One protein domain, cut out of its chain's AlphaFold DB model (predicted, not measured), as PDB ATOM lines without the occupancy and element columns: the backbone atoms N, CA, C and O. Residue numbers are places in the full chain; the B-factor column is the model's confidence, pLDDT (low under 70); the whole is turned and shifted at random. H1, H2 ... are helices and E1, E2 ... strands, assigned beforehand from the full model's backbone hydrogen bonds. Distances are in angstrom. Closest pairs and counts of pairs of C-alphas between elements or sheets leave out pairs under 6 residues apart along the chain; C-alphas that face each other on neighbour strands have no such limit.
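AT A GLANCE: This is residues 35 to 112 and 221 to 337 of the 338 residues of the protein "Curli production assembly/transport component CsgG" of Donghicola tyrosinivorans (UniProt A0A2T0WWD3). Three very long strands, E3, E4 and E5, make a twisted ribbon that runs the length of the domain, with the long helix H3 packed over one face of E5 and E4. Near one end of the ribbon the short strands E1 and E2 widen the sheet beside E3, with H2 on the same face as H3; the whole sheet is curled like part of a barrel. The printed part has 195 residues, with three named helices and five named strands in the order H1 E1 H2 E2 E3 E4 E5 H3; the class is mixed, and the mixed sheet has the order E2 E1 E3 E4 E5. The whole is loose, with a radius of gyration of the C-alphas of 20.1 A, and spans 71 by 35 by 29 A.

HOW THE PARTS SIT: E3, residues 222 to 238, E4, residues 250 to 266, and E5, residues 272 to 288, form a meander, each strand the antiparallel neighbour of the one before. E3 and E4 are a hairpin, with N 232 and O 257 2.9 A apart; E4 and E5 are another, with N 258 and O 280 2.8 A apart. E1, residues 58 to 62, is parallel to E3, with N 61 and O 222 2.9 A apart. E2, residues 106 to 110, is parallel to E1, with N 107 and O 58 2.8 A apart. With H2, residues 89 to 99, they form a strand-helix-strand unit, two parallel strands with a helix between, whose crossover is right-handed. H2 and H3, residues 312 to 335, are on the same face of the twisted sheet, as two layers. The closest C-alphas of H3 and E5 are those of Ala 320 and Gln 280, 5.2 A apart. H3 touches H2 with residues 317 to 325 alone, closest at the C-alphas of Asp 318 and Tyr 92, 6.0 A, at a steep tilt of 54 degrees, the same way. H1, residues 35 to 39, only grazes the sheet but touches H3, where the C-alphas of Gly 35 and Phe 315 are 4.3 A apart. In H1, H2 and H3 every O i to N i+4 pair is within hydrogen-bond range.

IN THESE COORDINATES: E3 is 46.9 A long and begins at C-alpha 222 (7.693, -3.862, 41.843). E4 is 52.3 A and E5 48.7 A. H3 is 34.9 A and ends at C-alpha 335 (5.955, 10.568, 39.702). H2 is 16.0 A, E1 12.8 A, E2 12.4 A and H1 6.0 A, beginning at C-alpha 35 (11.454, -4.978, 17.362).

THE WHOLE: The two C-alphas farthest apart, those of Ala 245 and Ser 268, are 72.0 A apart. Residues 113 to 220 are not printed; C-alphas 112 and 221 are 16.3 A apart across this cut. The links H1 to E1, E1 to H2, E3 to E4 and E5 to H3 are long, and residues 301 to 308 stand free. The mean pLDDT of the printed part is 77.0; 63 residues are under 70, among them 234 to 254 and 283 to 312.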
ATOM      1  N   GLY A  35      12.407  -5.705  16.522       61.97
ATOM      2  CA  GLY A  35      11.454  -4.978  17.362       61.97
ATOM      3  C   GLY A  35      11.962  -3.618  17.862       61.97
ATOM      4  O   GLY A  35      11.167  -2.689  17.972       61.97
ATOM      5  N   GLU A  36      13.265  -3.445  18.109       74.19
ATOM      6  CA  GLU A  36      13.840  -2.133  18.455       74.19
ATOM      7  C   GLU A  36      13.800  -1.194  17.240       74.19
ATOM      8  O   GLU A  36      13.358  -0.055  17.371       74.19
ATOM      9  N   ASP A  37      14.129  -1.694  16.046       73.25
ATOM     10  CA  ASP A  37      14.070  -0.916  14.799       73.25
ATOM     11  C   ASP A  37      12.652  -0.409  14.493       73.25
ATOM     12  O   ASP A  37      12.464   0.723  14.041       73.25
ATOM     13  N   VAL A  38      11.635  -1.230  14.776       71.62
ATOM     14  CA  VAL A  38      10.222  -0.838  14.665       71.62
ATOM     15  C   VAL A  38       9.828   0.133  15.785       71.62
ATOM     16  O   VAL A  38       9.112   1.101  15.528       71.62
ATOM     17  N   ALA A  39      10.296  -0.075  17.019       70.62
ATOM     18  CA  ALA A  39       9.980   0.793  18.153       70.62
ATOM     19  C   ALA A  39      10.529   2.218  17.974       70.62
ATOM     20  O   ALA A  39       9.826   3.176  18.283       70.62
ATOM     21  N   VAL A  40      11.740   2.373  17.426       76.25
ATOM     22  CA  VAL A  40      12.383   3.677  17.151       76.25
ATOM     23  C   VAL A  40      11.568   4.556  16.201       76.25
ATOM     24  O   VAL A  40      11.681   5.780  16.250       76.25
ATOM     25  N   GLN A  41      10.689   3.972  15.387       76.00
ATOM     26  CA  GLN A  41       9.784   4.735  14.524       76.00
ATOM     27  C   GLN A  41       8.644   5.411  15.304       76.00
ATOM     28  O   GLN A  41       8.012   6.338  14.796       76.00
ATOM     29  N   SER A  42       8.367   4.971  16.534       74.19
ATOM     30  CA  SER A  42       7.355   5.578  17.393       74.19
ATOM     31  C   SER A  42       7.907   6.815  18.097       74.19
ATOM     32  O   SER A  42       8.881   6.743  18.842       74.19
ATOM     33  N   ALA A  43       7.219   7.951  17.954       78.12
ATOM     34  CA  ALA A  43       7.558   9.185  18.670       78.12
ATOM     35  C   ALA A  43       7.477   9.035  20.203       78.12
ATOM     36  O   ALA A  43       8.089   9.807  20.940       78.12
ATOM     37  N   ALA A  44       6.724   8.043  20.686       77.25
ATOM     38  CA  ALA A  44       6.610   7.722  22.101       77.25
ATOM     39  C   ALA A  44       7.730   6.787  22.595       77.25
ATOM     40  O   ALA A  44       7.736   6.431  23.772       77.25
ATOM     41  N   TYR A  45       8.677   6.362  21.756       89.88
ATOM     42  CA  TYR A  45       9.764   5.490  22.189       89.88
ATOM     43  C   TYR A  45      10.999   6.278  22.615       89.88
ATOM     44  O   TYR A  45      11.467   7.180  21.929       89.88
ATOM     45  N   THR A  46      11.560   5.888  23.754       91.94
ATOM     46  CA  THR A  46      12.936   6.228  24.114       91.94
ATOM     47  C   THR A  46      13.695   4.911  24.161       91.94
ATOM     48  O   THR A  46      13.235   4.020  24.889       91.94
ATOM     49  N   PRO A  47      14.813   4.757  23.426       93.25
ATOM     50  CA  PRO A  47      15.610   3.541  23.493       93.25
ATOM     51  C   PRO A  47      15.928   3.194  24.944       93.25
ATOM     52  O   PRO A  47      16.337   4.042  25.737       93.25
ATOM     53  N   LEU A  48      15.698   1.937  25.323       94.94
ATOM     54  CA  LEU A  48      15.750   1.531  26.734       94.94
ATOM     55  C   LEU A  48      17.151   1.733  27.333       94.94
ATOM     56  O   LEU A  48      17.290   2.059  28.513       94.94
ATOM     57  N   LYS A  49      18.190   1.610  26.504       93.94
ATOM     58  CA  LYS A  49      19.593   1.833  26.877       93.94
ATOM     59  C   LYS A  49      19.906   3.303  27.176       93.94
ATOM     60  O   LYS A  49      20.800   3.559  27.980       93.94
ATOM     61  N   ASP A  50      19.138   4.235  26.608       94.62
ATOM     62  CA  ASP A  50      19.337   5.684  26.755       94.62
ATOM     63  C   ASP A  50      18.764   6.229  28.073       94.62
ATOM     64  O   ASP A  50      18.987   7.388  28.429       94.62
ATOM     65  N   PHE A  51      18.040   5.402  28.836       94.88
ATOM     66  CA  PHE A  51      17.612   5.774  30.181       94.88
ATOM     67  C   PHE A  51      18.831   6.031  31.090       94.88
ATOM     68  O   PHE A  51      19.824   5.300  31.030       94.88
ATOM     69  N   PRO A  52      18.774   7.040  31.982       93.81
ATOM     70  CA  PRO A  52      19.909   7.409  32.825       93.81
ATOM     71  C   PRO A  52      20.322   6.250  33.731       93.81
ATOM     72  O   PRO A  52      19.464   5.589  34.309       93.81
ATOM     73  N   GLN A  53      21.620   6.009  33.895       93.75
ATOM     74  CA  GLN A  53      22.086   4.920  34.753       93.75
ATOM     75  C   GLN A  53      21.715   5.143  36.228       93.75
ATOM     76  O   GLN A  53      21.709   6.273  36.718       93.75
ATOM     77  N   ARG A  54      21.433   4.050  36.947       92.44
ATOM     78  CA  ARG A  54      21.146   4.058  38.391       92.44
ATOM     79  C   ARG A  54      22.265   3.384  39.183       92.44
ATOM     80  O   ARG A  54      22.845   2.400  38.737       92.44
ATOM     81  N   SER A  55      22.548   3.897  40.380       91.12
ATOM     82  CA  SER A  55      23.542   3.315  41.298       91.12
ATOM     83  C   SER A  55      23.034   2.064  42.018       91.12
ATOM     84  O   SER A  55      23.829   1.217  42.418       91.12
ATOM     85  N   GLN A  56      21.714   1.937  42.179       92.62
ATOM     86  CA  GLN A  56      21.064   0.801  42.822       92.62
ATOM     87  C   GLN A  56      19.992   0.218  41.907       92.62
ATOM     88  O   GLN A  56      19.165   0.946  41.352       92.62
ATOM     89  N   ARG A  57      20.016  -1.111  41.775       95.12
ATOM     90  CA  ARG A  57      19.010  -1.867  41.029       95.12
ATOM     91  C   ARG A  57      17.779  -2.089  41.895       95.12
ATOM     92  O   ARG A  57      17.900  -2.611  42.999       95.12
ATOM     93  N   THR A  58      16.615  -1.788  41.345       95.38
ATOM     94  CA  THR A  58      15.308  -2.112  41.921       95.38
ATOM     95  C   THR A  58      14.945  -3.556  41.577       95.38
ATOM     96  O   THR A  58      15.140  -3.976  40.430       95.38
ATOM     97  N   SER A  59      14.449  -4.349  42.530       97.25
ATOM     98  CA  SER A  59      13.996  -5.705  42.205       97.25
ATOM     99  C   SER A  59      12.624  -5.651  41.534       97.25
ATOM    100  O   SER A  59      11.707  -4.982  42.005       97.25
ATOM    101  N   ILE A  60      12.482  -6.346  40.404       97.56
ATOM    102  CA  ILE A  60      11.231  -6.358  39.639       97.56
ATOM    103  C   ILE A  60      10.846  -7.778  39.252       97.56
ATOM    104  O   ILE A  60      11.665  -8.544  38.740       97.56
ATOM    105  N   ALA A  61       9.598  -8.133  39.519       97.31
ATOM    106  CA  ALA A  61       8.998  -9.392  39.117       97.31
ATOM    107  C   ALA A  61       8.290  -9.240  37.771       97.31
ATOM    108  O   ALA A  61       7.549  -8.279  37.575       97.31
ATOM    109  N   VAL A  62       8.464 -10.217  36.880       95.75
ATOM    110  CA  VAL A  62       7.696 -10.325  35.632       95.75
ATOM    111  C   VAL A  62       6.780 -11.534  35.741       95.75
ATOM    112  O   VAL A  62       7.247 -12.648  35.984       95.75
ATOM    113  N   TYR A  63       5.479 -11.303  35.609       91.38
ATOM    114  CA  TYR A  63       4.478 -12.367  35.567       91.38
ATOM    115  C   TYR A  63       4.065 -12.645  34.123       91.38
ATOM    116  O   TYR A  63       4.619 -12.087  33.179       91.38
ATOM    117  N   GLU A  64       3.111 -13.551  33.946       90.00
ATOM    118  CA  GLU A  64       2.596 -13.889  32.629       90.00
ATOM    119  C   GLU A  64       1.866 -12.713  31.965       90.00
ATOM    120  O   GLU A  64       1.174 -11.929  32.616       90.00
ATOM    121  N   PHE A  65       2.024 -12.638  30.642       92.19
ATOM    122  CA  PHE A  65       1.338 -11.712  29.749       92.19
ATOM    123  C   PHE A  65       0.374 -12.515  28.875       92.19
ATOM    124  O   PHE A  65       0.767 -12.968  27.796       92.19
ATOM    125  N   PRO A  66      -0.861 -12.763  29.343       92.19
ATOM    126  CA  PRO A  66      -1.813 -13.558  28.595       92.19
ATOM    127  C   PRO A  66      -2.184 -12.889  27.270       92.19
ATOM    128  O   PRO A  66      -2.297 -11.666  27.152       92.19
ATOM    129  N   ASP A  67      -2.415 -13.734  26.275       91.62
ATOM    130  CA  ASP A  67      -3.047 -13.353  25.021       91.62
ATOM    131  C   ASP A  67      -4.571 -13.318  25.211       91.62
ATOM    132  O   ASP A  67      -5.215 -14.366  25.325       91.62
ATOM    133  N   LEU A  68      -5.134 -12.109  25.248       91.88
ATOM    134  CA  LEU A  68      -6.570 -11.848  25.370       91.88
ATOM    135  C   LEU A  68      -7.231 -11.540  24.017       91.88
ATOM    136  O   LEU A  68      -8.411 -11.203  23.976       91.88
ATOM    137  N   THR A  69      -6.495 -11.671  22.909       88.94
ATOM    138  CA  THR A  69      -6.991 -11.343  21.564       88.94
ATOM    139  C   THR A  69      -7.979 -12.380  21.039       88.94
ATOM    140  O   THR A  69      -8.832 -12.069  20.210       88.94
ATOM    141  N   GLY A  70      -7.836 -13.635  21.483       81.38
ATOM    142  CA  GLY A  70      -8.581 -14.779  20.953       81.38
ATOM    143  C   GLY A  70      -8.284 -15.085  19.478       81.38
ATOM    144  O   GLY A  70      -8.993 -15.886  18.868       81.38
ATOM    145  N   ALA A  71      -7.260 -14.460  18.888       79.56
ATOM    146  CA  ALA A  71      -6.981 -14.560  17.466       79.56
ATOM    147  C   ALA A  71      -6.339 -15.910  17.111       79.56
ATOM    148  O   ALA A  71      -5.262 -16.269  17.594       79.56
ATOM    149  N   LEU A  72      -6.979 -16.640  16.200       76.69
ATOM    150  CA  LEU A  72      -6.431 -17.849  15.587       76.69
ATOM    151  C   LEU A  72      -5.714 -17.502  14.285       76.69
ATOM    152  O   LEU A  72      -6.084 -16.542  13.601       76.69
ATOM    153  N   ALA A  73      -4.676 -18.266  13.959       70.56
ATOM    154  CA  ALA A  73      -3.971 -18.145  12.697       70.56
ATOM    155  C   ALA A  73      -4.934 -18.509  11.560       70.56
ATOM    156  O   ALA A  73      -5.530 -19.584  11.555       70.56
ATOM    157  N   LYS A  74      -5.115 -17.598  10.601       63.91
ATOM    158  CA  LYS A  74      -5.882 -17.873   9.382       63.91
ATOM    159  C   LYS A  74      -4.932 -18.384   8.303       63.91
ATOM    160  O   LYS A  74      -3.880 -17.790   8.082       63.91
ATOM    161  N   ASN A  75      -5.325 -19.446   7.613       56.66
ATOM    162  CA  ASN A  75      -4.697 -19.907   6.380       56.66
ATOM    163  C   ASN A  75      -5.788 -19.940   5.288       56.66
ATOM    164  O   ASN A  75      -6.910 -20.379   5.542       56.66
ATOM    165  N   ASP A  76      -5.468 -19.434   4.091       54.94
ATOM    166  CA  ASP A  76      -6.379 -19.331   2.936       54.94
ATOM    167  C   ASP A  76      -6.819 -20.702   2.376       54.94
ATOM    168  O   ASP A  76      -7.685 -20.764   1.506       54.94
ATOM    169  N   SER A  77      -6.215 -21.813   2.816       54.22
ATOM    170  CA  SER A  77      -6.476 -23.155   2.272       54.22
ATOM    171  C   SER A  77      -6.829 -24.226   3.311       54.22
ATOM    172  O   SER A  77      -7.501 -25.187   2.944       54.22
ATOM    173  N   PHE A  78      -6.452 -24.085   4.590       49.84
ATOM    174  CA  PHE A  78      -6.798 -25.047   5.653       49.84
ATOM    175  C   PHE A  78      -6.945 -24.380   7.030       49.84
ATOM    176  O   PHE A  78      -6.286 -23.391   7.323       49.84
ATOM    177  N   SER A  79      -7.796 -24.939   7.895       52.53
ATOM    178  CA  SER A  79      -7.942 -24.495   9.289       52.53
ATOM    179  C   SER A  79      -6.797 -25.050  10.140       52.53
ATOM    180  O   SER A  79      -6.849 -26.201  10.572       52.53
ATOM    181  N   GLU A  80      -5.778 -24.242  10.409       56.38
ATOM    182  CA  GLU A  80      -4.760 -24.547  11.417       56.38
ATOM    183  C   GLU A  80      -5.232 -24.074  12.803       56.38
ATOM    184  O   GLU A  80      -5.799 -22.996  12.946       56.38
ATOM    185  N   LEU A  81      -5.007 -24.882  13.843       58.59
ATOM    186  CA  LEU A  81      -5.441 -24.603  15.226       58.59
ATOM    187  C   LEU A  81      -4.454 -23.709  16.011       58.59
ATOM    188  O   LEU A  81      -4.519 -23.637  17.238       58.59
ATOM    189  N   GLY A  82      -3.505 -23.059  15.331       56.06
ATOM    190  CA  GLY A  82      -2.487 -22.216  15.964       56.06
ATOM    191  C   GLY A  82      -3.041 -20.865  16.423       56.06
ATOM    192  O   GLY A  82      -3.895 -20.280  15.759       56.06
ATOM    193  N   LYS A  83      -2.537 -20.331  17.545       73.44
ATOM    194  CA  LYS A  83      -2.796 -18.937  17.943       73.44
ATOM    195  C   LYS A  83      -1.985 -17.972  17.074       73.44
ATOM    196  O   LYS A  83      -0.842 -18.262  16.726       73.44
ATOM    197  N   SER A  84      -2.557 -16.810  16.759       71.81
ATOM    198  CA  SER A  84      -1.896 -15.764  15.960       71.81
ATOM    199  C   SER A  84      -0.830 -14.984  16.733       71.81
ATOM    200  O   SER A  84       0.061 -14.400  16.119       71.81
ATOM    201  N   VAL A  85      -0.902 -14.984  18.066       76.56
ATOM    202  CA  VAL A  85      -0.028 -14.205  18.950       76.56
ATOM    203  C   VAL A  85       0.838 -15.127  19.814       76.56
ATOM    204  O   VAL A  85       0.392 -16.179  20.288       76.56
ATOM    205  N   SER A  86       2.089 -14.716  20.039       79.50
ATOM    206  CA  SER A  86       3.026 -15.422  20.919       79.50
ATOM    207  C   SER A  86       2.497 -15.529  22.355       79.50
ATOM    208  O   SER A  86       2.012 -14.555  22.919       79.50
ATOM    209  N   GLN A  87       2.663 -16.703  22.969       80.69
ATOM    210  CA  GLN A  87       2.363 -16.952  24.391       80.69
ATOM    211  C   GLN A  87       3.580 -16.700  25.313       80.69
ATOM    212  O   GLN A  87       3.568 -17.059  26.492       80.69
ATOM    213  N   GLY A  88       4.657 -16.131  24.756       83.38
ATOM    214  CA  GLY A  88       5.922 -15.832  25.437       83.38
ATOM    215  C   GLY A  88       6.228 -14.335  25.532       83.38
ATOM    216  O   GLY A  88       7.390 -13.948  25.459       83.38
ATOM    217  N   ALA A  89       5.203 -13.480  25.610       89.75
ATOM    218  CA  ALA A  89       5.373 -12.023  25.630       89.75
ATOM    219  C   ALA A  89       6.179 -11.508  26.839       89.75
ATOM    220  O   ALA A  89       6.950 -10.557  26.722       89.75
ATOM    221  N   ASP A  90       6.076 -12.186  27.977       91.75
ATOM    222  CA  ASP A  90       6.892 -11.988  29.175       91.75
ATOM    223  C   ASP A  90       8.402 -12.064  28.897       91.75
ATOM    224  O   ASP A  90       9.161 -11.283  29.466       91.75
ATOM    225  N   ALA A  91       8.854 -12.940  27.992       91.50
ATOM    226  CA  ALA A  91      10.274 -13.059  27.660       91.50
ATOM    227  C   ALA A  91      10.818 -11.784  26.991       91.50
ATOM    228  O   ALA A  91      11.930 -11.354  27.311       91.50
ATOM    229  N   TYR A  92      10.021 -11.138  26.128       92.62
ATOM    230  CA  TYR A  92      10.367  -9.838  25.543       92.62
ATOM    231  C   TYR A  92      10.449  -8.755  26.621       92.62
ATOM    232  O   TYR A  92      11.407  -7.985  26.646       92.62
ATOM    233  N   VAL A  93       9.510  -8.739  27.573       95.25
ATOM    234  CA  VAL A  93       9.529  -7.784  28.695       95.25
ATOM    235  C   VAL A  93      10.747  -8.002  29.599       95.25
ATOM    236  O   VAL A  93      11.412  -7.037  29.971       95.25
ATOM    237  N   VAL A  94      11.095  -9.254  29.923       95.88
ATOM    238  CA  VAL A  94      12.308  -9.589  30.694       95.88
ATOM    239  C   VAL A  94      13.567  -9.106  29.974       95.88
ATOM    240  O   VAL A  94      14.445  -8.523  30.616       95.88
ATOM    241  N   ALA A  95      13.671  -9.338  28.662       94.00
ATOM    242  CA  ALA A  95      14.801  -8.879  27.857       94.00
ATOM    243  C   ALA A  95      14.891  -7.345  27.855       94.00
ATOM    244  O   ALA A  95      15.922  -6.788  28.225       94.00
ATOM    245  N   ALA A  96      13.776  -6.674  27.564       95.31
ATOM    246  CA  ALA A  96      13.667  -5.223  27.555       95.31
ATOM    247  C   ALA A  96      14.056  -4.603  28.913       95.31
ATOM    248  O   ALA A  96      14.870  -3.683  28.957       95.31
ATOM    249  N   LEU A  97      13.574  -5.150  30.036       96.94
ATOM    250  CA  LEU A  97      13.936  -4.698  31.388       96.94
ATOM    251  C   LEU A  97      15.435  -4.826  31.691       96.94
ATOM    252  O   LEU A  97      15.992  -3.992  32.405       96.94
ATOM    253  N   ARG A  98      16.100  -5.860  31.162       96.44
ATOM    254  CA  ARG A  98      17.549  -6.062  31.336       96.44
ATOM    255  C   ARG A  98      18.392  -5.080  30.523       96.44
ATOM    256  O   ARG A  98      19.548  -4.866  30.875       96.44
ATOM    257  N   GLU A  99      17.833  -4.470  29.483       95.25
ATOM    258  CA  GLU A  99      18.515  -3.456  28.672       95.25
ATOM    259  C   GLU A  99      18.454  -2.054  29.298       95.25
ATOM    260  O   GLU A  99      19.323  -1.223  29.027       95.25
ATOM    261  N   VAL A 100      17.469  -1.790  30.167       96.69
ATOM    262  CA  VAL A 100      17.182  -0.442  30.683       96.69
ATOM    263  C   VAL A 100      18.395   0.182  31.377       96.69
ATOM    264  O   VAL A 100      18.947  -0.370  32.338       96.69
ATOM    265  N   GLY A 101      18.799   1.356  30.888       94.94
ATOM    266  CA  GLY A 101      19.960   2.099  31.372       94.94
ATOM    267  C   GLY A 101      21.228   1.252  31.391       94.94
ATOM    268  O   GLY A 101      21.952   1.244  32.390       94.94
ATOM    269  N   ASN A 102      21.456   0.472  30.330       94.56
ATOM    270  CA  ASN A 102      22.547  -0.500  30.212       94.56
ATOM    271  C   ASN A 102      22.550  -1.544  31.348       94.56
ATOM    272  O   ASN A 102      23.595  -1.896  31.895       94.56
ATOM    273  N   GLY A 103      21.361  -2.005  31.749       95.44
ATOM    274  CA  GLY A 103      21.175  -3.011  32.801       95.44
ATOM    275  C   GLY A 103      21.438  -2.508  34.222       95.44
ATOM    276  O   GLY A 103      21.689  -3.301  35.134       95.44
ATOM    277  N   SER A 104      21.416  -1.192  34.443       96.06
ATOM    278  CA  SER A 104      21.623  -0.599  35.773       96.06
ATOM    279  C   SER A 104      20.334  -0.447  36.585       96.06
ATOM    280  O   SER A 104      20.402  -0.283  37.799       96.06
ATOM    281  N   TRP A 105      19.163  -0.539  35.951       96.56
ATOM    282  CA  TRP A 105      17.891  -0.247  36.619       96.56
ATOM    283  C   TRP A 105      17.346  -1.396  37.446       96.56
ATOM    284  O   TRP A 105      16.899  -1.178  38.571       96.56
ATOM    285  N   PHE A 106      17.358  -2.610  36.896       97.44
ATOM    286  CA  PHE A 106      16.526  -3.687  37.413       97.44
ATOM    287  C   PHE A 106      17.312  -4.941  37.766       97.44
ATOM    288  O   PHE A 106      18.173  -5.414  37.023       97.44
ATOM    289  N   ARG A 107      16.951  -5.532  38.903       97.00
ATOM    290  CA  ARG A 107      17.218  -6.931  39.223       97.00
ATOM    291  C   ARG A 107      15.944  -7.714  38.924       97.00
ATOM    292  O   ARG A 107      15.056  -7.803  39.767       97.00
ATOM    293  N   VAL A 108      15.855  -8.253  37.714       96.81
ATOM    294  CA  VAL A 108      14.684  -9.028  37.282       96.81
ATOM    295  C   VAL A 108      14.658 -10.373  38.009       96.81
ATOM    296  O   VAL A 108      15.633 -11.125  37.934       96.81
ATOM    297  N   VAL A 109      13.569 -10.664  38.723       95.94
ATOM    298  CA  VAL A 109      13.365 -11.923  39.452       95.94
ATOM    299  C   VAL A 109      12.361 -12.821  38.733       95.94
ATOM    300  O   VAL A 109      11.354 -12.351  38.206       95.94
ATOM    301  N   GLU A 110      12.636 -14.126  38.741       93.19
ATOM    302  CA  GLU A 110      11.758 -15.143  38.159       93.19
ATOM    303  C   GLU A 110      10.502 -15.332  39.021       93.19
ATOM    304  O   GLU A 110      10.579 -15.449  40.254       93.19
ATOM    305  N   ARG A 111       9.344 -15.357  38.360       92.88
ATOM    306  CA  ARG A 111       8.029 -15.554  38.985       92.88
ATOM    307  C   ARG A 111       7.103 -16.416  38.143       92.88
ATOM    308  O   ARG A 111       6.350 -17.187  38.733       92.88
ATOM    309  N   ARG A 112       7.192 -16.357  36.808       89.38
ATOM    310  CA  ARG A 112       6.432 -17.246  35.917       89.38
ATOM    311  C   ARG A 112       6.762 -18.709  36.192       89.38
ATOM    312  O   ARG A 112       5.860 -19.526  36.327       89.38
ATOM    313  N   ASP A 221      10.325  -5.453  44.642       96.56
ATOM    314  CA  ASP A 221       9.790  -4.149  45.039       96.56
ATOM    315  C   ASP A 221       8.593  -3.794  44.144       96.56
ATOM    316  O   ASP A 221       7.551  -3.335  44.610       96.56
ATOM    317  N   TYR A 222       8.726  -4.093  42.847       96.94
ATOM    318  CA  TYR A 222       7.693  -3.862  41.843       96.94
ATOM    319  C   TYR A 222       7.343  -5.123  41.067       96.94
ATOM    320  O   TYR A 222       8.160  -6.023  40.854       96.94
ATOM    321  N   LEU A 223       6.118  -5.139  40.570       95.75
ATOM    322  CA  LEU A 223       5.596  -6.123  39.643       95.75
ATOM    323  C   LEU A 223       5.319  -5.443  38.301       95.75
ATOM    324  O   LEU A 223       4.668  -4.402  38.260       95.75
ATOM    325  N   ILE A 224       5.761  -6.059  37.205       96.50
ATOM    326  CA  ILE A 224       5.289  -5.719  35.865       96.50
ATOM    327  C   ILE A 224       4.344  -6.804  35.346       96.50
ATOM    328  O   ILE A 224       4.632  -8.004  35.411       96.50
ATOM    329  N   THR A 225       3.194  -6.373  34.845       95.12
ATOM    330  CA  THR A 225       2.152  -7.251  34.305       95.12
ATOM    331  C   THR A 225       1.414  -6.548  33.172       95.12
ATOM    332  O   THR A 225       1.604  -5.356  32.942       95.12
ATOM    333  N   GLY A 226       0.595  -7.283  32.433       94.31
ATOM    334  CA  GLY A 226      -0.092  -6.768  31.265       94.31
ATOM    335  C   GLY A 226      -0.698  -7.887  30.439       94.31
ATOM    336  O   GLY A 226      -0.814  -9.016  30.905       94.31
ATOM    337  N   ALA A 227      -1.083  -7.574  29.209       95.56
ATOM    338  CA  ALA A 227      -1.669  -8.539  28.287       95.56
ATOM    339  C   ALA A 227      -1.516  -8.077  26.836       95.56
ATOM    340  O   ALA A 227      -1.431  -6.874  26.569       95.56
ATOM    341  N   ILE A 228      -1.565  -9.023  25.893       95.12
ATOM    342  CA  ILE A 228      -1.894  -8.673  24.507       95.12
ATOM    343  C   ILE A 228      -3.413  -8.546  24.423       95.12
ATOM    344  O   ILE A 228      -4.133  -9.516  24.644       95.12
ATOM    345  N   VAL A 229      -3.896  -7.341  24.138       93.75
ATOM    346  CA  VAL A 229      -5.319  -6.985  24.221       93.75
ATOM    347  C   VAL A 229      -6.015  -7.142  22.875       93.75
ATOM    348  O   VAL A 229      -7.146  -7.609  22.811       93.75
ATOM    349  N   SER A 230      -5.345  -6.757  21.789       90.88
ATOM    350  CA  SER A 230      -5.901  -6.852  20.440       90.88
ATOM    351  C   SER A 230      -4.834  -7.267  19.436       90.88
ATOM    352  O   SER A 230      -3.671  -6.874  19.552       90.88
ATOM    353  N   TYR A 231      -5.247  -8.063  18.456       89.56
ATOM    354  CA  TYR A 231      -4.465  -8.415  17.283       89.56
ATOM    355  C   TYR A 231      -5.384  -8.356  16.071       89.56
ATOM    356  O   TYR A 231      -6.412  -9.037  16.040       89.56
ATOM    357  N   ASP A 232      -4.993  -7.571  15.078       84.06
ATOM    358  CA  ASP A 232      -5.665  -7.496  13.789       84.06
ATOM    359  C   ASP A 232      -4.638  -7.577  12.657       84.06
ATOM    360  O   ASP A 232      -3.477  -7.196  12.821       84.06
ATOM    361  N   HIS A 233      -5.052  -8.094  11.505       76.75
ATOM    362  CA  HIS A 233      -4.242  -8.053  10.295       76.75
ATOM    363  C   HIS A 233      -5.112  -7.683   9.103       76.75
ATOM    364  O   HIS A 233      -6.144  -8.305   8.850       76.75
ATOM    365  N   ASP A 234      -4.649  -6.704   8.336       67.12
ATOM    366  CA  ASP A 234      -5.309  -6.263   7.115       67.12
ATOM    367  C   ASP A 234      -4.400  -6.518   5.910       67.12
ATOM    368  O   ASP A 234      -3.187  -6.300   5.967       67.12
ATOM    369  N   VAL A 235      -4.972  -7.000   4.810       65.12
ATOM    370  CA  VAL A 235      -4.253  -7.221   3.551       65.12
ATOM    371  C   VAL A 235      -4.847  -6.298   2.502       65.12
ATOM    372  O   VAL A 235      -5.876  -6.582   1.889       65.12
ATOM    373  N   ILE A 236      -4.158  -5.191   2.263       62.41
ATOM    374  CA  ILE A 236      -4.529  -4.205   1.261       62.41
ATOM    375  C   ILE A 236      -3.925  -4.636  -0.078       62.41
ATOM    376  O   ILE A 236      -2.708  -4.756  -0.238       62.41
ATOM    377  N   ASN A 237      -4.781  -4.855  -1.075       62.00
ATOM    378  CA  ASN A 237      -4.336  -5.056  -2.451       62.00
ATOM    379  C   ASN A 237      -3.993  -3.688  -3.064       62.00
ATOM    380  O   ASN A 237      -4.885  -2.874  -3.301       62.00
ATOM    381  N   GLY A 238      -2.708  -3.436  -3.314       51.72
ATOM    382  CA  GLY A 238      -2.214  -2.246  -4.003       51.72
ATOM    383  C   GLY A 238      -2.019  -2.523  -5.494       51.72
ATOM    384  O   GLY A 238      -1.468  -3.553  -5.887       51.72
ATOM    385  N   GLY A 239      -2.474  -1.620  -6.363       52.81
ATOM    386  CA  GLY A 239      -2.220  -1.770  -7.795       52.81
ATOM    387  C   GLY A 239      -2.731  -0.621  -8.653       52.81
ATOM    388  O   GLY A 239      -3.891  -0.613  -9.056       52.81
ATOM    389  N   GLY A 240      -1.833   0.298  -9.015       50.22
ATOM    390  CA  GLY A 240      -1.969   1.097 -10.233       50.22
ATOM    391  C   GLY A 240      -1.741   0.189 -11.441       50.22
ATOM    392  O   GLY A 240      -0.608  -0.143 -11.777       50.22
ATOM    393  N   GLY A 241      -2.821  -0.298 -12.047       45.97
ATOM    394  CA  GLY A 241      -2.750  -1.292 -13.116       45.97
ATOM    395  C   GLY A 241      -2.361  -0.699 -14.471       45.97
ATOM    396  O   GLY A 241      -3.216  -0.153 -15.160       45.97
ATOM    397  N   LEU A 242      -1.118  -0.911 -14.914       46.16
ATOM    398  CA  LEU A 242      -0.787  -0.931 -16.343       46.16
ATOM    399  C   LEU A 242      -0.790  -2.396 -16.806       46.16
ATOM    400  O   LEU A 242       0.141  -3.150 -16.539       46.16
ATOM    401  N   ARG A 243      -1.868  -2.829 -17.470       47.59
ATOM    402  CA  ARG A 243      -1.913  -4.137 -18.142       47.59
ATOM    403  C   ARG A 243      -1.361  -3.969 -19.555       47.59
ATOM    404  O   ARG A 243      -2.115  -3.619 -20.456       47.59
ATOM    405  N   LEU A 244      -0.077  -4.250 -19.762       40.56
ATOM    406  CA  LEU A 244       0.446  -4.516 -21.103       40.56
ATOM    407  C   LEU A 244       0.761  -6.011 -21.233       40.56
ATOM    408  O   LEU A 244       1.549  -6.562 -20.472       40.56
ATOM    409  N   ALA A 245       0.118  -6.660 -22.206       48.38
ATOM    410  CA  ALA A 245       0.432  -8.012 -22.677       48.38
ATOM    411  C   ALA A 245       0.473  -9.128 -21.602       48.38
ATOM    412  O   ALA A 245       1.498  -9.765 -21.419       48.38
ATOM    413  N   ASN A 246      -0.645  -9.427 -20.925       46.06
ATOM    414  CA  ASN A 246      -0.799 -10.558 -19.976       46.06
ATOM    415  C   ASN A 246       0.153 -10.602 -18.757       46.06
ATOM    416  O   ASN A 246      -0.002 -11.486 -17.915       46.06
ATOM    417  N   PHE A 247       1.064  -9.642 -18.593       51.28
ATOM    418  CA  PHE A 247       1.896  -9.493 -17.401       51.28
ATOM    419  C   PHE A 247       1.263  -8.462 -16.459       51.28
ATOM    420  O   PHE A 247       0.953  -7.342 -16.861       51.28
ATOM    421  N   GLY A 248       1.024  -8.850 -15.205       51.22
ATOM    422  CA  GLY A 248       0.518  -7.957 -14.165       51.22
ATOM    423  C   GLY A 248       1.304  -8.161 -12.880       51.22
ATOM    424  O   GLY A 248       1.306  -9.265 -12.339       51.22
ATOM    425  N   VAL A 249       1.966  -7.104 -12.410       53.66
ATOM    426  CA  VAL A 249       2.578  -7.053 -11.078       53.66
ATOM    427  C   VAL A 249       1.450  -6.791 -10.085       53.66
ATOM    428  O   VAL A 249       0.737  -5.796 -10.211       53.66
ATOM    429  N   LYS A 250       1.248  -7.701  -9.129       55.00
ATOM    430  CA  LYS A 250       0.327  -7.481  -8.008       55.00
ATOM    431  C   LYS A 250       1.155  -7.173  -6.769       55.00
ATOM    432  O   LYS A 250       1.976  -7.998  -6.375       55.00
ATOM    433  N   GLU A 251       0.928  -6.012  -6.168       57.50
ATOM    434  CA  GLU A 251       1.482  -5.670  -4.860       57.50
ATOM    435  C   GLU A 251       0.415  -5.965  -3.800       57.50
ATOM    436  O   GLU A 251      -0.717  -5.482  -3.870       57.50
ATOM    437  N   ARG A 252       0.741  -6.802  -2.818       59.22
ATOM    438  CA  ARG A 252      -0.097  -7.003  -1.631       59.22
ATOM    439  C   ARG A 252       0.635  -6.429  -0.439       59.22
ATOM    440  O   ARG A 252       1.748  -6.853  -0.155       59.22
ATOM    441  N   VAL A 253       0.022  -5.491   0.265       63.56
ATOM    442  CA  VAL A 253       0.549  -4.968   1.525       63.56
ATOM    443  C   VAL A 253      -0.226  -5.632   2.651       63.56
ATOM    444  O   VAL A 253      -1.446  -5.533   2.702       63.56
ATOM    445  N   ARG A 254       0.470  -6.330   3.541       69.12
ATOM    446  CA  ARG A 254      -0.078  -6.895   4.769       69.12
ATOM    447  C   ARG A 254       0.347  -6.020   5.943       69.12
ATOM    448  O   ARG A 254       1.537  -5.808   6.152       69.12
ATOM    449  N   ARG A 255      -0.619  -5.544   6.718       73.50
ATOM    450  CA  ARG A 255      -0.424  -4.749   7.928       73.50
ATOM    451  C   ARG A 255      -0.855  -5.576   9.132       73.50
ATOM    452  O   ARG A 255      -2.027  -5.913   9.234       73.50
ATOM    453  N   ASP A 256       0.072  -5.879  10.031       75.88
ATOM    454  CA  ASP A 256      -0.205  -6.547  11.304       75.88
ATOM    455  C   ASP A 256      -0.241  -5.485  12.418       75.88
ATOM    456  O   ASP A 256       0.702  -4.707  12.568       75.88
ATOM    457  N   ILE A 257      -1.338  -5.422  13.173       83.19
ATOM    458  CA  ILE A 257      -1.604  -4.419  14.211       83.19
ATOM    459  C   ILE A 257      -1.760  -5.135  15.549       83.19
ATOM    460  O   ILE A 257      -2.647  -5.969  15.719       83.19
ATOM    461  N   ILE A 258      -0.913  -4.794  16.517       89.38
ATOM    462  CA  ILE A 258      -0.890  -5.415  17.843       89.38
ATOM    463  C   ILE A 258      -1.093  -4.344  18.899       89.38
ATOM    464  O   ILE A 258      -0.414  -3.322  18.887       89.38
ATOM    465  N   THR A 259      -2.009  -4.589  19.833       92.81
ATOM    466  CA  THR A 259      -2.216  -3.735  21.005       92.81
ATOM    467  C   THR A 259      -1.857  -4.484  22.274       92.81
ATOM    468  O   THR A 259      -2.402  -5.557  22.539       92.81
ATOM    469  N   VAL A 260      -0.971  -3.901  23.075       95.62
ATOM    470  CA  VAL A 260      -0.545  -4.430  24.374       95.62
ATOM    471  C   VAL A 260      -0.870  -3.436  25.478       95.62
ATOM    472  O   VAL A 260      -0.795  -2.227  25.279       95.62
ATOM    473  N   ASN A 261      -1.204  -3.954  26.652       96.81
ATOM    474  CA  ASN A 261      -1.301  -3.182  27.884       96.81
ATOM    475  C   ASN A 261      -0.157  -3.594  28.815       96.81
ATOM    476  O   ASN A 261       0.154  -4.783  28.906       96.81
ATOM    477  N   LEU A 262       0.459  -2.622  29.487       96.81
ATOM    478  CA  LEU A 262       1.559  -2.821  30.426       96.81
ATOM    479  C   LEU A 262       1.340  -1.970  31.679       96.81
ATOM    480  O   LEU A 262       1.030  -0.786  31.583       96.81
ATOM    481  N   ARG A 263       1.539  -2.572  32.851       96.75
ATOM    482  CA  ARG A 263       1.323  -1.966  34.169       96.75
ATOM    483  C   ARG A 263       2.523  -2.202  35.067       96.75
ATOM    484  O   ARG A 263       3.016  -3.327  35.149       96.75
ATOM    485  N   LEU A 264       2.931  -1.158  35.778       97.12
ATOM    486  CA  LEU A 264       3.879  -1.220  36.884       97.12
ATOM    487  C   LEU A 264       3.114  -1.087  38.200       97.12
ATOM    488  O   LEU A 264       2.425  -0.094  38.420       97.12
ATOM    489  N   VAL A 265       3.249  -2.084  39.066       97.12
ATOM    490  CA  VAL A 265       2.519  -2.190  40.331       97.12
ATOM    491  C   VAL A 265       3.512  -2.210  41.488       97.12
ATOM    492  O   VAL A 265       4.493  -2.954  41.441       97.12
ATOM    493  N   ASP A 266       3.266  -1.410  42.521       96.75
ATOM    494  CA  ASP A 266       3.999  -1.490  43.788       96.75
ATOM    495  C   ASP A 266       3.511  -2.712  44.578       96.75
ATOM    496  O   ASP A 266       2.316  -2.867  44.846       96.75
ATOM    497  N   VAL A 267       4.427  -3.617  44.935       96.69
ATOM    498  CA  VAL A 267       4.072  -4.883  45.601       96.69
ATOM    499  C   VAL A 267       3.599  -4.662  47.043       96.69
ATOM    500  O   VAL A 267       2.805  -5.448  47.554       96.69
ATOM    501  N   SER A 268       4.069  -3.607  47.706       96.50
ATOM    502  CA  SER A 268       3.755  -3.321  49.106       96.50
ATOM    503  C   SER A 268       2.380  -2.678  49.284       96.50
ATOM    504  O   SER A 268       1.682  -2.992  50.248       96.50
ATOM    505  N   THR A 269       1.964  -1.826  48.343       96.50
ATOM    506  CA  THR A 269       0.682  -1.102  48.406       96.50
ATOM    507  C   THR A 269      -0.389  -1.679  47.485       96.50
ATOM    508  O   THR A 269      -1.568  -1.391  47.673       96.50
ATOM    509  N   SER A 270      -0.006  -2.516  46.513       95.56
ATOM    510  CA  SER A 270      -0.871  -2.977  45.415       95.56
ATOM    511  C   SER A 270      -1.401  -1.849  44.515       95.56
ATOM    512  O   SER A 270      -2.396  -2.028  43.813       95.56
ATOM    513  N   GLU A 271      -0.747  -0.688  44.515       95.69
ATOM    514  CA  GLU A 271      -1.099   0.444  43.659       95.69
ATOM    515  C   GLU A 271      -0.502   0.290  42.252       95.69
ATOM    516  O   GLU A 271       0.658  -0.099  42.092       95.69
ATOM    517  N   ILE A 272      -1.283   0.626  41.220       96.75
ATOM    518  CA  ILE A 272      -0.779   0.759  39.847       96.75
ATOM    519  C   ILE A 272      -0.104   2.128  39.733       96.75
ATOM    520  O   ILE A 272      -0.773   3.152  39.650       96.75
ATOM    521  N   ILE A 273       1.227   2.132  39.721       95.94
ATOM    522  CA  ILE A 273       2.050   3.348  39.709       95.94
ATOM    523  C   ILE A 273       2.115   3.975  38.314       95.94
ATOM    524  O   ILE A 273       2.217   5.192  38.172       95.94
ATOM    525  N   ALA A 274       2.098   3.137  37.279       96.75
ATOM    526  CA  ALA A 274       2.091   3.565  35.889       96.75
ATOM    527  C   ALA A 274       1.433   2.496  35.014       96.75
ATOM    528  O   ALA A 274       1.592   1.294  35.247       96.75
ATOM    529  N   GLU A 275       0.724   2.937  33.983       95.88
ATOM    530  CA  GLU A 275       0.051   2.077  33.015       95.88
ATOM    531  C   GLU A 275       0.149   2.703  31.624       95.88
ATOM    532  O   GLU A 275       0.039   3.918  31.460       95.88
ATOM    533  N   GLU A 276       0.353   1.867  30.610       96.44
ATOM    534  CA  GLU A 276       0.340   2.284  29.214       96.44
ATOM    535  C   GLU A 276      -0.341   1.221  28.352       96.44
ATOM    536  O   GLU A 276      -0.118   0.020  28.522       96.44
ATOM    537  N   THR A 277      -1.146   1.668  27.388       96.56
ATOM    538  CA  THR A 277      -1.669   0.808  26.321       96.56
ATOM    539  C   THR A 277      -1.107   1.283  24.993       96.56
ATOM    540  O   THR A 277      -1.371   2.405  24.575       96.56
ATOM    541  N   VAL A 278      -0.343   0.425  24.321       93.62
ATOM    542  CA  VAL A 278       0.320   0.751  23.056       93.62
ATOM    543  C   VAL A 278      -0.235  -0.100  21.939       93.62
ATOM    544  O   VAL A 278      -0.265  -1.325  22.043       93.62
ATOM    545  N   THR A 279      -0.586   0.557  20.840       90.25
ATOM    546  CA  THR A 279      -0.880  -0.086  19.564       90.25
ATOM    547  C   THR A 279       0.282   0.142  18.606       90.25
ATOM    548  O   THR A 279       0.607   1.284  18.289       90.25
ATOM    549  N   GLN A 280       0.887  -0.941  18.126       84.50
ATOM    550  CA  GLN A 280       1.955  -0.916  17.135       84.50
ATOM    551  C   GLN A 280       1.503  -1.628  15.861       84.50
ATOM    552  O   GLN A 280       0.949  -2.726  15.919       84.50
ATOM    553  N   ALA A 281       1.772  -1.017  14.708       78.12
ATOM    554  CA  ALA A 281       1.529  -1.612  13.400       78.12
ATOM    555  C   ALA A 281       2.854  -1.890  12.680       78.12
ATOM    556  O   ALA A 281       3.760  -1.057  12.706       78.12
ATOM    557  N   VAL A 282       2.951  -3.043  12.019       71.94
ATOM    558  CA  VAL A 282       4.066  -3.404  11.134       71.94
ATOM    559  C   VAL A 282       3.510  -3.746   9.760       71.94
ATOM    560  O   VAL A 282       2.596  -4.558   9.627       71.94
ATOM    561  N   GLU A 283       4.064  -3.116   8.728       68.25
ATOM    562  CA  GLU A 283       3.702  -3.377   7.337       68.25
ATOM    563  C   GLU A 283       4.732  -4.286   6.665       68.25
ATOM    564  O   GLU A 283       5.937  -4.059   6.730       68.25
ATOM    565  N   SER A 284       4.240  -5.301   5.964       62.28
ATOM    566  CA  SER A 284       4.995  -6.165   5.063       62.28
ATOM    567  C   SER A 284       4.389  -6.065   3.664       62.28
ATOM    568  O   SER A 284       3.181  -5.909   3.508       62.28
ATOM    569  N   ARG A 285       5.206  -6.129   2.615       60.69
ATOM    570  CA  ARG A 285       4.735  -6.108   1.216       60.69
ATOM    571  C   ARG A 285       5.139  -7.393   0.499       60.69
ATOM    572  O   ARG A 285       6.211  -7.946   0.713       60.69
ATOM    573  N   LEU A 286       4.270  -7.865  -0.375       55.91
ATOM    574  CA  LEU A 286       4.474  -9.028  -1.218       55.91
ATOM    575  C   LEU A 286       4.315  -8.574  -2.668       55.91
ATOM    576  O   LEU A 286       3.232  -8.154  -3.076       55.91
ATOM    577  N   VAL A 287       5.389  -8.662  -3.450       51.88
ATOM    578  CA  VAL A 287       5.375  -8.347  -4.883       51.88
ATOM    579  C   VAL A 287       5.304  -9.662  -5.658       51.88
ATOM    580  O   VAL A 287       6.240 -10.456  -5.625       51.88
ATOM    581  N   GLN A 288       4.183  -9.923  -6.337       45.66
ATOM    582  CA  GLN A 288       3.967 -11.156  -7.103       45.66
ATOM    583  C   GLN A 288       4.075 -10.890  -8.617       45.66
ATOM    584  O   GLN A 288       3.282 -10.126  -9.172       45.66
ATOM    585  N   GLY A 289       5.036 -11.547  -9.285       43.81
ATOM    586  CA  GLY A 289       5.241 -11.550 -10.745       43.81
ATOM    587  C   GLY A 289       5.222 -12.972 -11.333       43.81
ATOM    588  O   GLY A 289       5.605 -13.924 -10.663       43.81
ATOM    589  N   ASN A 290       4.749 -13.141 -12.577       38.97
ATOM    590  CA  ASN A 290       4.442 -14.447 -13.204       38.97
ATOM    591  C   ASN A 290       5.667 -15.257 -13.706       38.97
ATOM    592  O   ASN A 290       5.528 -16.163 -14.522       38.97
ATOM    593  N   THR A 291       6.857 -14.948 -13.198       36.56
ATOM    594  CA  THR A 291       8.049 -15.802 -13.241       36.56
ATOM    595  C   THR A 291       8.517 -15.863 -11.799       36.56
ATOM    596  O   THR A 291       8.726 -14.811 -11.200       36.56
ATOM    597  N   MET A 292       8.592 -17.062 -11.209       35.62
ATOM    598  CA  MET A 292       8.920 -17.236  -9.790       35.62
ATOM    599  C   MET A 292      10.243 -16.535  -9.465       35.62
ATOM    600  O   MET A 292      11.325 -17.012  -9.794       35.62
ATOM    601  N   THR A 293      10.154 -15.374  -8.832       29.56
ATOM    602  CA  THR A 293      11.282 -14.670  -8.234       29.56
ATOM    603  C   THR A 293      10.743 -14.051  -6.958       29.56
ATOM    604  O   THR A 293       9.854 -13.201  -6.996       29.56
ATOM    605  N   TYR A 294      11.221 -14.552  -5.822       30.55
ATOM    606  CA  TYR A 294      10.969 -13.952  -4.521       30.55
ATOM    607  C   TYR A 294      11.639 -12.576  -4.528       30.55
ATOM    608  O   TYR A 294      12.855 -12.484  -4.405       30.55
ATOM    609  N   VAL A 295      10.869 -11.510  -4.746       31.41
ATOM    610  CA  VAL A 295      11.374 -10.144  -4.588       31.41
ATOM    611  C   VAL A 295      11.200  -9.780  -3.119       31.41
ATOM    612  O   VAL A 295      10.111  -9.418  -2.674       31.41
ATOM    613  N   THR A 296      12.274  -9.962  -2.354       33.72
ATOM    614  CA  THR A 296      12.440  -9.381  -1.023       33.72
ATOM    615  C   THR A 296      12.492  -7.862  -1.134       33.72
ATOM    616  O   THR A 296      13.107  -7.310  -2.042       33.72
ATOM    617  N   LEU A 297      11.798  -7.212  -0.210       35.16
ATOM    618  CA  LEU A 297      11.596  -5.774  -0.118       35.16
ATOM    619  C   LEU A 297      12.859  -4.952   0.111       35.16
ATOM    620  O   LEU A 297      13.805  -5.390   0.763       35.16
ATOM    621  N   ASP A 298      12.758  -3.705  -0.345       34.91
ATOM    622  CA  ASP A 298      13.615  -2.578  -0.011       34.91
ATOM    623  C   ASP A 298      13.931  -2.474   1.494       34.91
ATOM    624  O   ASP A 298      13.051  -2.331   2.341       34.91
ATOM    625  N   ARG A 299      15.241  -2.474   1.768       36.19
ATOM    626  CA  ARG A 299      15.954  -1.823   2.882       36.19
ATOM    627  C   ARG A 299      15.481  -2.106   4.320       36.19
ATOM    628  O   ARG A 299      15.203  -1.168   5.053       36.19
ATOM    629  N   ILE A 300      15.577  -3.368   4.754       37.78
ATOM    630  CA  ILE A 300      16.209  -3.754   6.046       37.78
ATOM    631  C   ILE A 300      17.002  -5.065   5.845       37.78
ATOM    632  O   ILE A 300      16.859  -6.028   6.590       37.78
ATOM    633  N   LEU A 301      17.787  -5.163   4.770       37.88
ATOM    634  CA  LEU A 301      18.571  -6.364   4.471       37.88
ATOM    635  C   LEU A 301      19.772  -6.013   3.585       37.88
ATOM    636  O   LEU A 301      19.635  -5.848   2.378       37.88
ATOM    637  N   GLU A 302      20.952  -5.958   4.193       28.41
ATOM    638  CA  GLU A 302      22.190  -6.390   3.545       28.41
ATOM    639  C   GLU A 302      22.763  -7.516   4.405       28.41
ATOM    640  O   GLU A 302      23.293  -7.274   5.485       28.41
ATOM    641  N   ALA A 303      22.602  -8.755   3.949       39.59
ATOM    642  CA  ALA A 303      23.570  -9.822   4.168       39.59
ATOM    643  C   ALA A 303      23.231 -10.960   3.203       39.59
ATOM    644  O   ALA A 303      22.209 -11.637   3.325       39.59
ATOM    645  N   GLU A 304      24.079 -11.094   2.192       34.28
ATOM    646  CA  GLU A 304      24.065 -12.156   1.202       34.28
ATOM    647  C   GLU A 304      24.128 -13.544   1.871       34.28
ATOM    648  O   GLU A 304      24.820 -13.745   2.865       34.28
ATOM    649  N   ALA A 305      23.429 -14.506   1.262       34.72
ATOM    650  CA  ALA A 305      23.486 -15.947   1.527       34.72
ATOM    651  C   ALA A 305      22.956 -16.443   2.893       34.72
ATOM    652  O   ALA A 305      23.707 -16.859   3.770       34.72
ATOM    653  N   GLY A 306      21.629 -16.561   3.015       31.53
ATOM    654  CA  GLY A 306      21.007 -17.437   4.013       31.53
ATOM    655  C   GLY A 306      19.622 -16.971   4.441       31.53
ATOM    656  O   GLY A 306      19.445 -15.862   4.922       31.53
ATOM    657  N   THR A 307      18.617 -17.817   4.250       34.84
ATOM    658  CA  THR A 307      17.211 -17.562   4.579       34.84
ATOM    659  C   THR A 307      16.999 -17.228   6.061       34.84
ATOM    660  O   THR A 307      17.080 -18.117   6.905       34.84
ATOM    661  N   ALA A 308      16.624 -15.985   6.365       34.47
ATOM    662  CA  ALA A 308      15.961 -15.615   7.614       34.47
ATOM    663  C   ALA A 308      14.743 -14.739   7.287       34.47
ATOM    664  O   ALA A 308      14.839 -13.520   7.162       34.47
ATOM    665  N   ILE A 309      13.589 -15.376   7.078       41.38
ATOM    666  CA  ILE A 309      12.304 -14.677   6.969       41.38
ATOM    667  C   ILE A 309      11.802 -14.503   8.403       41.38
ATOM    668  O   ILE A 309      11.245 -15.432   8.980       41.38
ATOM    669  N   ASN A 310      12.047 -13.342   9.004       50.97
ATOM    670  CA  ASN A 310      11.478 -13.039  10.313       50.97
ATOM    671  C   ASN A 310       9.970 -12.761  10.183       50.97
ATOM    672  O   ASN A 310       9.534 -12.097   9.243       50.97
ATOM    673  N   GLU A 311       9.165 -13.272  11.119       64.12
ATOM    674  CA  GLU A 311       7.713 -13.072  11.112       64.12
ATOM    675  C   GLU A 311       7.345 -11.636  11.563       64.12
ATOM    676  O   GLU A 311       7.619 -11.283  12.715       64.12
ATOM    677  N   PRO A 312       6.661 -10.818  10.730       67.25
ATOM    678  CA  PRO A 312       6.335  -9.414  11.041       67.25
ATOM    679  C   PRO A 312       5.579  -9.206  12.364       67.25
ATOM    680  O   PRO A 312       5.798  -8.225  13.072       67.25
ATOM    681  N   LYS A 313       4.728 -10.169  12.738       76.56
ATOM    682  CA  LYS A 313       3.930 -10.155  13.977       76.56
ATOM    683  C   LYS A 313       4.782 -10.176  15.255       76.56
ATOM    684  O   LYS A 313       4.434  -9.516  16.230       76.56
ATOM    685  N   SER A 314       5.911 -10.887  15.260       78.75
ATOM    686  CA  SER A 314       6.795 -10.964  16.433       78.75
ATOM    687  C   SER A 314       7.520  -9.639  16.671       78.75
ATOM    688  O   SER A 314       7.684  -9.229  17.817       78.75
ATOM    689  N   PHE A 315       7.870  -8.926  15.595       79.75
ATOM    690  CA  PHE A 315       8.443  -7.583  15.686       79.75
ATOM    691  C   PHE A 315       7.437  -6.544  16.152       79.75
ATOM    692  O   PHE A 315       7.780  -5.722  16.994       79.75
ATOM    693  N   ALA A 316       6.195  -6.604  15.663       82.06
ATOM    694  CA  ALA A 316       5.132  -5.724  16.139       82.06
ATOM    695  C   ALA A 316       4.904  -5.889  17.650       82.06
ATOM    696  O   ALA A 316       4.764  -4.897  18.362       82.06
ATOM    697  N   LEU A 317       4.922  -7.133  18.143       89.44
ATOM    698  CA  LEU A 317       4.751  -7.441  19.561       89.44
ATOM    699  C   LEU A 317       5.920  -6.922  20.409       89.44
ATOM    700  O   LEU A 317       5.681  -6.218  21.389       89.44
ATOM    701  N   ASP A 318       7.164  -7.240  20.037       90.31
ATOM    702  CA  ASP A 318       8.352  -6.759  20.761       90.31
ATOM    703  C   ASP A 318       8.411  -5.223  20.765       90.31
ATOM    704  O   ASP A 318       8.583  -4.604  21.813       90.31
ATOM    705  N   ALA A 319       8.156  -4.591  19.616       88.75
ATOM    706  CA  ALA A 319       8.113  -3.139  19.505       88.75
ATOM    707  C   ALA A 319       7.035  -2.518  20.402       88.75
ATOM    708  O   ALA A 319       7.331  -1.591  21.155       88.75
ATOM    709  N   ALA A 320       5.807  -3.049  20.385       91.94
ATOM    710  CA  ALA A 320       4.725  -2.560  21.237       91.94
ATOM    711  C   ALA A 320       5.092  -2.646  22.727       91.94
ATOM    712  O   ALA A 320       4.887  -1.687  23.472       91.94
ATOM    713  N   LEU A 321       5.691  -3.764  23.157       95.44
ATOM    714  CA  LEU A 321       6.134  -3.966  24.540       95.44
ATOM    715  C   LEU A 321       7.272  -3.012  24.924       95.44
ATOM    716  O   LEU A 321       7.246  -2.447  26.018       95.44
ATOM    717  N   ARG A 322       8.242  -2.780  24.032       95.62
ATOM    718  CA  ARG A 322       9.342  -1.822  24.241       95.62
ATOM    719  C   ARG A 322       8.834  -0.387  24.354       95.62
ATOM    720  O   ARG A 322       9.254   0.335  25.260       95.62
ATOM    721  N   VAL A 323       7.911   0.022  23.483       94.75
ATOM    722  CA  VAL A 323       7.269   1.346  23.534       94.75
ATOM    723  C   VAL A 323       6.488   1.502  24.836       94.75
ATOM    724  O   VAL A 323       6.712   2.480  25.553       94.75
ATOM    725  N   ALA A 324       5.657   0.517  25.189       96.50
ATOM    726  CA  ALA A 324       4.872   0.531  26.421       96.50
ATOM    727  C   ALA A 324       5.777   0.631  27.651       96.50
ATOM    728  O   ALA A 324       5.571   1.497  28.501       96.50
ATOM    729  N   LEU A 325       6.837  -0.182  27.707       97.12
ATOM    730  CA  LEU A 325       7.807  -0.149  28.797       97.12
ATOM    731  C   LEU A 325       8.495   1.211  28.885       97.12
ATOM    732  O   LEU A 325       8.572   1.780  29.969       97.12
ATOM    733  N   SER A 326       8.947   1.769  27.760       96.50
ATOM    734  CA  SER A 326       9.575   3.092  27.757       96.50
ATOM    735  C   SER A 326       8.638   4.172  28.318       96.50
ATOM    736  O   SER A 326       9.077   5.022  29.091       96.50
ATOM    737  N   SER A 327       7.338   4.107  28.003       96.38
ATOM    738  CA  SER A 327       6.349   5.052  28.522       96.38
ATOM    739  C   SER A 327       6.105   4.869  30.013       96.38
ATOM    740  O   SER A 327       6.252   5.827  30.772       96.38
ATOM    741  N   VAL A 328       5.859   3.631  30.447       96.62
ATOM    742  CA  VAL A 328       5.687   3.269  31.861       96.62
ATOM    743  C   VAL A 328       6.875   3.743  32.699       96.62
ATOM    744  O   VAL A 328       6.687   4.337  33.758       96.62
ATOM    745  N   LEU A 329       8.108   3.554  32.222       95.75
ATOM    746  CA  LEU A 329       9.308   3.983  32.943       95.75
ATOM    747  C   LEU A 329       9.444   5.504  33.015       95.75
ATOM    748  O   LEU A 329       9.854   6.024  34.054       95.75
ATOM    749  N   ARG A 330       9.095   6.232  31.946       94.75
ATOM    750  CA  ARG A 330       9.085   7.701  31.972       94.75
ATOM    751  C   ARG A 330       8.043   8.228  32.953       94.75
ATOM    752  O   ARG A 330       8.399   9.064  33.783       94.75
ATOM    753  N   GLN A 331       6.815   7.705  32.903       94.25
ATOM    754  CA  GLN A 331       5.751   8.033  33.857       94.25
ATOM    755  C   GLN A 331       6.216   7.762  35.292       94.25
ATOM    756  O   GLN A 331       6.204   8.667  36.121       94.25
ATOM    757  N   TRP A 332       6.750   6.562  35.549       93.81
ATOM    758  CA  TRP A 332       7.289   6.187  36.854       93.81
ATOM    759  C   TRP A 332       8.342   7.185  37.336       93.81
ATOM    760  O   TRP A 332       8.227   7.705  38.437       93.81
ATOM    761  N   THR A 333       9.336   7.542  36.518       90.81
ATOM    762  CA  THR A 333      10.348   8.527  36.940       90.81
ATOM    763  C   THR A 333       9.816   9.940  37.154       90.81
ATOM    764  O   THR A 333      10.425  10.689  37.917       90.81
ATOM    765  N   ALA A 334       8.725  10.319  36.489       88.75
ATOM    766  CA  ALA A 334       8.103  11.623  36.670       88.75
ATOM    767  C   ALA A 334       7.375  11.706  38.019       88.75
ATOM    768  O   ALA A 334       7.518  12.712  38.711       88.75
ATOM    769  N   SER A 335       6.694  10.631  38.433       79.19
ATOM    770  CA  SER A 335       5.955  10.568  39.702       79.19
ATOM    771  C   SER A 335       6.837  10.750  40.946       79.19
ATOM    772  O   SER A 335       6.348  11.202  41.970       79.19
ATOM    773  N   TYR A 336       8.140  10.453  40.863       68.06
ATOM    774  CA  TYR A 336       9.102  10.619  41.969       68.06
ATOM    775  C   TYR A 336       9.782  11.997  42.024       68.06
ATOM    776  O   TYR A 336      10.604  12.240  42.907       68.06
ATOM    777  N   ARG A 337       9.517  12.881  41.054       59.34
ATOM    778  CA  ARG A 337      10.111  14.230  40.986       59.34
ATOM    779  C   ARG A 337       9.169  15.345  41.460       59.34
ATOM    780  O   ARG A 337       9.587  16.502  41.424       59.34
TER     781      ARG A 337